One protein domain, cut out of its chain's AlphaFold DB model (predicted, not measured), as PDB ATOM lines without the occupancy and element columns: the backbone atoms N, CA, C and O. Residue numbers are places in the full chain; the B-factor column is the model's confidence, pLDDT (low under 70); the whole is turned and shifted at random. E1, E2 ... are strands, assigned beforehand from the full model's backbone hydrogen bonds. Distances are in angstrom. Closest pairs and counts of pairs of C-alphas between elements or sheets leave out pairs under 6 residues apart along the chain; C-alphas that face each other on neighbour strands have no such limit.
ATOM      1  N   ASP A  47     285.508 358.011 266.022       91.44
ATOM      2  CA  ASP A  47     286.599 357.185 266.543       91.44
ATOM      3  C   ASP A  47     287.854 358.059 266.735       91.44
ATOM      4  O   ASP A  47     288.415 358.522 265.737       91.44
ATOM      5  N   PRO A  48     288.299 358.323 267.978       88.75
ATOM      6  CA  PRO A  48     289.478 359.146 268.226       88.75
ATOM      7  C   PRO A  48     290.784 358.350 268.080       88.75
ATOM      8  O   PRO A  48     291.868 358.920 268.202       88.75
ATOM      9  N   ARG A  49     290.711 357.027 267.886       92.06
ATOM     10  CA  ARG A  49     291.861 356.132 267.991       92.06
ATOM     11  C   ARG A  49     292.698 356.159 266.725       92.06
ATOM     12  O   ARG A  49     292.252 355.813 265.630       92.06
ATOM     13  N   THR A  50     293.968 356.473 266.908       91.62
ATOM     14  CA  THR A  50     294.987 356.344 265.865       91.62
ATOM     15  C   THR A  50     295.713 355.000 265.934       91.62
ATOM     16  O   THR A  50     296.226 354.547 264.914       91.62
ATOM     17  N   ILE A  51     295.693 354.348 267.102       94.50
ATOM     18  CA  ILE A  51     296.260 353.024 267.375       94.50
ATOM     19  C   ILE A  51     295.114 352.041 267.629       94.50
ATOM     20  O   ILE A  51     294.293 352.271 268.515       94.50
ATOM     21  N   ARG A  52     295.044 350.961 266.845       96.19
ATOM     22  CA  ARG A  52     294.020 349.906 266.973       96.19
ATOM     23  C   ARG A  52     294.444 348.633 266.246       96.19
ATOM     24  O   ARG A  52     295.292 348.693 265.362       96.19
ATOM     25  N   ALA A  53     293.830 347.507 266.575       97.25
ATOM     26  CA  ALA A  53     294.044 346.254 265.871       97.25
ATOM     27  C   ALA A  53     293.494 346.288 264.444       97.25
ATOM     28  O   ALA A  53     292.519 346.979 264.151       97.25
ATOM     29  N   ASP A  54     294.094 345.486 263.570       95.81
ATOM     30  CA  ASP A  54     293.652 345.387 262.179       95.81
ATOM     31  C   ASP A  54     292.352 344.579 262.056       95.81
ATOM     32  O   ASP A  54     291.473 344.923 261.265       95.81
ATOM     33  N   THR A  55     292.222 343.502 262.843       95.69
ATOM     34  CA  THR A  55     291.100 342.549 262.725       95.69
ATOM     35  C   THR A  55     290.534 342.018 264.046       95.69
ATOM     36  O   THR A  55     289.530 341.315 264.019       95.69
ATOM     37  N   GLU A  56     291.160 342.265 265.201       95.19
ATOM     38  CA  GLU A  56     290.683 341.717 266.485       95.19
ATOM     39  C   GLU A  56     289.596 342.604 267.109       95.19
ATOM     40  O   GLU A  56     289.847 343.763 267.416       95.19
ATOM     41  N   ASP A  57     288.404 342.055 267.356       93.19
ATOM     42  CA  ASP A  57     287.241 342.804 267.858       93.19
ATOM     43  C   ASP A  57     287.055 342.753 269.387       93.19
ATOM     44  O   ASP A  57     286.309 343.556 269.955       93.19
ATOM     45  N   ARG A  58     287.708 341.827 270.098       91.19
ATOM     46  CA  ARG A  58     287.573 341.720 271.558       91.19
ATOM     47  C   ARG A  58     288.368 342.821 272.244       91.19
ATOM     48  O   ARG A  58     289.587 342.840 272.209       91.19
ATOM     49  N   ILE A  59     287.667 343.675 272.977       90.75
ATOM     50  CA  ILE A  59     288.262 344.828 273.668       90.75
ATOM     51  C   ILE A  59     289.206 344.392 274.797       90.75
ATOM     52  O   ILE A  59     290.315 344.893 274.922       90.75
ATOM     53  N   CYS A  60     288.788 343.429 275.622       90.00
ATOM     54  CA  CYS A  60     289.543 343.079 276.826       90.00
ATOM     55  C   CYS A  60     290.756 342.181 276.559       90.00
ATOM     56  O   CYS A  60     291.574 342.047 277.458       90.00
ATOM     57  N   VAL A  61     290.886 341.553 275.379       91.44
ATOM     58  CA  VAL A  61     291.932 340.537 275.131       91.44
ATOM     59  C   VAL A  61     293.343 341.126 275.173       91.44
ATOM     60  O   VAL A  61     294.278 340.413 275.507       91.44
ATOM     61  N   PHE A  62     293.494 342.425 274.916       93.50
ATOM     62  CA  PHE A  62     294.784 343.115 274.986       93.50
ATOM     63  C   PHE A  62     295.307 343.251 276.419       93.50
ATOM     64  O   PHE A  62     296.509 343.245 276.629       93.50
ATOM     65  N   CYS A  63     294.414 343.321 277.413       91.56
ATOM     66  CA  CYS A  63     294.788 343.565 278.812       91.56
ATOM     67  C   CYS A  63     294.516 342.354 279.709       91.56
ATOM     68  O   CYS A  63     295.228 342.114 280.682       91.56
ATOM     69  N   HIS A  64     293.468 341.590 279.402       90.44
ATOM     70  CA  HIS A  64     292.930 340.546 280.259       90.44
ATOM     71  C   HIS A  64     292.737 339.222 279.534       90.44
ATOM     72  O   HIS A  64     292.157 339.160 278.450       90.44
ATOM     73  N   THR A  65     293.158 338.135 280.183       85.56
ATOM     74  CA  THR A  65     292.916 336.786 279.675       85.56
ATOM     75  C   THR A  65     291.647 336.271 280.337       85.56
ATOM     76  O   THR A  65     291.558 336.268 281.570       85.56
ATOM     77  N   PRO A  66     290.646 335.815 279.566       70.75
ATOM     78  CA  PRO A  66     289.499 335.154 280.156       70.75
ATOM     79  C   PRO A  66     289.972 333.875 280.856       70.75
ATOM     80  O   PRO A  66     290.649 333.037 280.262       70.75
ATOM     81  N   HIS A  67     289.608 333.720 282.126       59.78
ATOM     82  CA  HIS A  67     289.735 332.456 282.837       59.78
ATOM     83  C   HIS A  67     288.427 332.165 283.569       59.78
ATOM     84  O   HIS A  67     287.772 333.069 284.085       59.78
ATOM     85  N   ASN A  68     288.041 330.893 283.574       56.22
ATOM     86  CA  ASN A  68     286.785 330.360 284.087       56.22
ATOM     87  C   ASN A  68     286.690 330.488 285.624       56.22
ATOM     88  O   ASN A  68     286.764 329.484 286.328       56.22
ATOM     89  N   ALA A  69     286.597 331.705 286.167       49.88
ATOM     90  CA  ALA A  69     286.616 331.935 287.608       49.88
ATOM     91  C   ALA A  69     285.370 332.679 288.121       49.88
ATOM     92  O   ALA A  69     284.819 333.580 287.489       49.88
ATOM     93  N   SER A  70     284.927 332.255 289.306       45.62
ATOM     94  CA  SER A  70     283.838 332.856 290.068       45.62
ATOM     95  C   SER A  70     284.213 332.849 291.556       45.62
ATOM     96  O   SER A  70     284.258 331.768 292.147       45.62
ATOM     97  N   PRO A  71     284.498 334.018 292.163       50.72
ATOM     98  CA  PRO A  71     284.750 335.309 291.516       50.72
ATOM     99  C   PRO A  71     286.167 335.355 290.909       50.72
ATOM    100  O   PRO A  71     287.150 335.090 291.596       50.72
ATOM    101  N   ALA A  72     286.291 335.687 289.620       57.81
ATOM    102  CA  ALA A  72     287.591 335.934 288.990       57.81
ATOM    103  C   ALA A  72     288.030 337.386 289.184       57.81
ATOM    104  O   ALA A  72     287.269 338.299 288.867       57.81
ATOM    105  N   ILE A  73     289.284 337.598 289.581       61.66
ATOM    106  CA  ILE A  73     290.016 338.820 289.236       61.66
ATOM    107  C   ILE A  73     290.660 338.541 287.865       61.66
ATOM    108  O   ILE A  73     291.400 337.558 287.764       61.66
ATOM    109  N   PRO A  74     290.360 339.315 286.802       70.56
ATOM    110  CA  PRO A  74     290.955 339.100 285.484       70.56
ATOM    111  C   PRO A  74     292.488 339.150 285.543       70.56
ATOM    112  O   PRO A  74     293.058 340.064 286.137       70.56
ATOM    113  N   LEU A  75     293.154 338.163 284.936       83.81
ATOM    114  CA  LEU A  75     294.618 338.101 284.871       83.81
ATOM    115  C   LEU A  75     295.141 338.974 283.729       83.81
ATOM    116  O   LEU A  75     294.456 339.128 282.720       83.81
ATOM    117  N   TRP A  76     296.352 339.510 283.879       89.81
ATOM    118  CA  TRP A  76     297.025 340.304 282.849       89.81
ATOM    119  C   TRP A  76     297.384 339.447 281.626       89.81
ATOM    120  O   TRP A  76     297.874 338.330 281.782       89.81
ATOM    121  N   ASN A  77     297.121 339.955 280.421       92.62
ATOM    122  CA  ASN A  77     297.300 339.214 279.166       92.62
ATOM    123  C   ASN A  77     298.263 339.857 278.178       92.62
ATOM    124  O   ASN A  77     298.336 339.384 277.054       92.62
ATOM    125  N   LEU A 129     302.504 346.525 271.201       96.81
ATOM    126  CA  LEU A 129     301.169 346.772 271.778       96.81
ATOM    127  C   LEU A 129     300.167 345.626 271.557       96.81
ATOM    128  O   LEU A 129     299.161 345.517 272.254       96.81
ATOM    129  N   GLY A 130     300.401 344.805 270.531       96.31
ATOM    130  CA  GLY A 130     299.588 343.629 270.234       96.31
ATOM    131  C   GLY A 130     300.085 342.343 270.897       96.31
ATOM    132  O   GLY A 130     299.480 341.296 270.671       96.31
ATOM    133  N   SER A 131     301.194 342.371 271.645       96.94
ATOM    134  CA  SER A 131     301.819 341.165 272.196       96.94
ATOM    135  C   SER A 131     301.053 340.654 273.410       96.94
ATOM    136  O   SER A 131     301.069 341.262 274.481       96.94
ATOM    137  N   VAL A 132     300.365 339.522 273.246       95.44
ATOM    138  CA  VAL A 132     299.497 338.953 274.278       95.44
ATOM    139  C   VAL A 132     299.873 337.520 274.642       95.44
ATOM    140  O   VAL A 132     300.223 336.699 273.790       95.44
ATOM    141  N   TYR A 133     299.745 337.179 275.925       92.81
ATOM    142  CA  TYR A 133     300.056 335.841 276.435       92.81
ATOM    143  C   TYR A 133     299.036 334.782 276.010       92.81
ATOM    144  O   TYR A 133     299.393 333.612 275.868       92.81
ATOM    145  N   ASN A 134     297.776 335.166 275.811       89.69
ATOM    146  CA  ASN A 134     296.699 334.257 275.457       89.69
ATOM    147  C   ASN A 134     295.700 334.904 274.497       89.69
ATOM    148  O   ASN A 134     294.837 335.695 274.883       89.69
ATOM    149  N   ILE A 135     295.737 334.455 273.251       87.50
ATOM    150  CA  ILE A 135     294.689 334.666 272.267       87.50
ATOM    151  C   ILE A 135     294.338 333.324 271.621       87.50
ATOM    152  O   ILE A 135     295.116 332.726 270.889       87.50
ATOM    153  N   GLY A 136     293.154 332.797 271.947       83.44
ATOM    154  CA  GLY A 136     292.736 331.477 271.456       83.44
ATOM    155  C   GLY A 136     293.517 330.304 272.064       83.44
ATOM    156  O   GLY A 136     293.564 329.237 271.460       83.44
ATOM    157  N   GLY A 137     294.107 330.480 273.253       82.50
ATOM    158  CA  GLY A 137     294.862 329.445 273.965       82.50
ATOM    159  C   GLY A 137     296.361 329.426 273.662       82.50
ATOM    160  O   GLY A 137     297.039 328.466 274.021       82.50
ATOM    161  N   SER A 138     296.898 330.440 272.983       86.31
ATOM    162  CA  SER A 138     298.327 330.548 272.665       86.31
ATOM    163  C   SER A 138     298.801 331.993 272.760       86.31
ATOM    164  O   SER A 138     298.009 332.914 272.569       86.31
ATOM    165  N   SER A 139     300.086 332.193 273.049       91.62
ATOM    166  CA  SER A 139     300.710 333.515 272.974       91.62
ATOM    167  C   SER A 139     300.902 333.911 271.514       91.62
ATOM    168  O   SER A 139     301.317 333.083 270.700       91.62
ATOM    169  N   ALA A 140     300.579 335.155 271.176       94.25
ATOM    170  CA  ALA A 140     300.753 335.687 269.831       94.25
ATOM    171  C   ALA A 140     300.778 337.219 269.856       94.25
ATOM    172  O   ALA A 140     300.363 337.845 270.829       94.25
ATOM    173  N   THR A 141     301.205 337.814 268.746       96.19
ATOM    174  CA  THR A 141     301.132 339.260 268.528       96.19
ATOM    175  C   THR A 141     299.965 339.567 267.595       96.19
ATOM    176  O   THR A 141     299.950 339.136 266.441       96.19
ATOM    177  N   ILE A 142     298.972 340.294 268.098       95.94
ATOM    178  CA  ILE A 142     297.860 340.828 267.310       95.94
ATOM    179  C   ILE A 142     298.408 341.924 266.393       95.94
ATOM    180  O   ILE A 142     299.139 342.802 266.846       95.94
ATOM    181  N   SER A 143     298.070 341.886 265.104       96.19
ATOM    182  CA  SER A 143     298.482 342.930 264.160       96.19
ATOM    183  C   SER A 143     297.774 344.254 264.462       96.19
ATOM    184  O   SER A 143     296.552 344.285 264.651       96.19
ATOM    185  N   MET A 144     298.559 345.333 264.525       96.56
ATOM    186  CA  MET A 144     298.123 346.668 264.925       96.56
ATOM    187  C   MET A 144     298.381 347.684 263.811       96.56
ATOM    188  O   MET A 144     299.473 347.747 263.248       96.56
ATOM    189  N   THR A 145     297.414 348.564 263.581       95.88
ATOM    190  CA  THR A 145     297.604 349.814 262.853       95.88
ATOM    191  C   THR A 145     298.186 350.850 263.815       95.88
ATOM    192  O   THR A 145     297.525 351.232 264.783       95.88
ATOM    193  N   ILE A 146     299.404 351.329 263.537       94.62
ATOM    194  CA  ILE A 146     300.120 352.319 264.357       94.62
ATOM    195  C   ILE A 146     300.598 353.498 263.488       94.62
ATOM    196  O   ILE A 146     301.182 353.274 262.420       94.62
ATOM    197  N   PRO A 147     300.385 354.761 263.910       89.75
ATOM    198  CA  PRO A 147     300.900 355.930 263.200       89.75
ATOM    199  C   PRO A 147     302.427 355.912 263.107       89.75
ATOM    200  O   PRO A 147     303.110 355.732 264.109       89.75
ATOM    201  N   GLY A 148     302.960 356.126 261.903       85.88
ATOM    202  CA  GLY A 148     304.405 356.058 261.648       85.88
ATOM    203  C   GLY A 148     304.948 354.639 261.421       85.88
ATOM    204  O   GLY A 148     306.103 354.504 261.025       85.88
ATOM    205  N   GLY A 149     304.117 353.602 261.573       87.81
ATOM    206  CA  GLY A 149     304.510 352.198 261.429       87.81
ATOM    207  C   GLY A 149     305.138 351.607 262.697       87.81
ATOM    208  O   GLY A 149     305.270 352.278 263.716       87.81
ATOM    209  N   GLY A 150     305.516 350.328 262.623       91.94
ATOM    210  CA  GLY A 150     305.996 349.554 263.773       91.94
ATOM    211  C   GLY A 150     304.865 348.895 264.566       91.94
ATOM    212  O   GLY A 150     303.722 348.851 264.115       91.94
ATOM    213  N   ASP A 151     305.209 348.352 265.730       94.62
ATOM    214  CA  ASP A 151     304.319 347.575 266.597       94.62
ATOM    215  C   ASP A 151     304.263 348.088 268.050       94.62
ATOM    216  O   ASP A 151     303.460 347.590 268.835       94.62
TER     217      ASP A 151
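Overview. This is residues 47 to 77 and 129 to 151 of the 730 residues of the protein "Cytochrome C" of Nitrospirae bacterium (UniProt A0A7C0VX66). A model of little regular structure: one small two-stranded hairpin, E1 and E2, with winding loops reaching from it toward both ends of an elongated shape. One end holds the loop around Ser 70, its base closed by a short antiparallel pairing of residues 64 to 65 with 75 to 76; toward the other end, residues 52 to 53 pair with 144 to 145, also antiparallel. The printed part has 54 residues, no named helix and two strands, E1 then E2, antiparallel; the class is all strand, with 9 residues in named elements. It is loose, with a radius of gyration of the C-alphas of 12.6 A and spans of 41 by 24 by 16 A.

Arrangement. E1, residues 131 to 135, and E2, residues 138 to 141, form a hairpin with a tight link, antiparallel at 147 degrees. C-alphas 131 and 141 face each other at 4.2 A. N 132 and O 140, 2.9 A apart, are within hydrogen-bond range.

Along the chain. E1 spans 9.6 A from C-alpha 131 at (301.819, 341.165, 272.196). E2 spans 10.0 A, ending at C-alpha 141 at (301.132, 339.260, 268.528).

Size, cuts and confidence. The C-alphas farthest apart, of Ser 70 and Gly 148, are 42.1 A apart. Residues 78 to 128 are not printed; C-alphas 77 and 129 are 11.3 A apart. Residues 67 to 73 have pLDDT under 70.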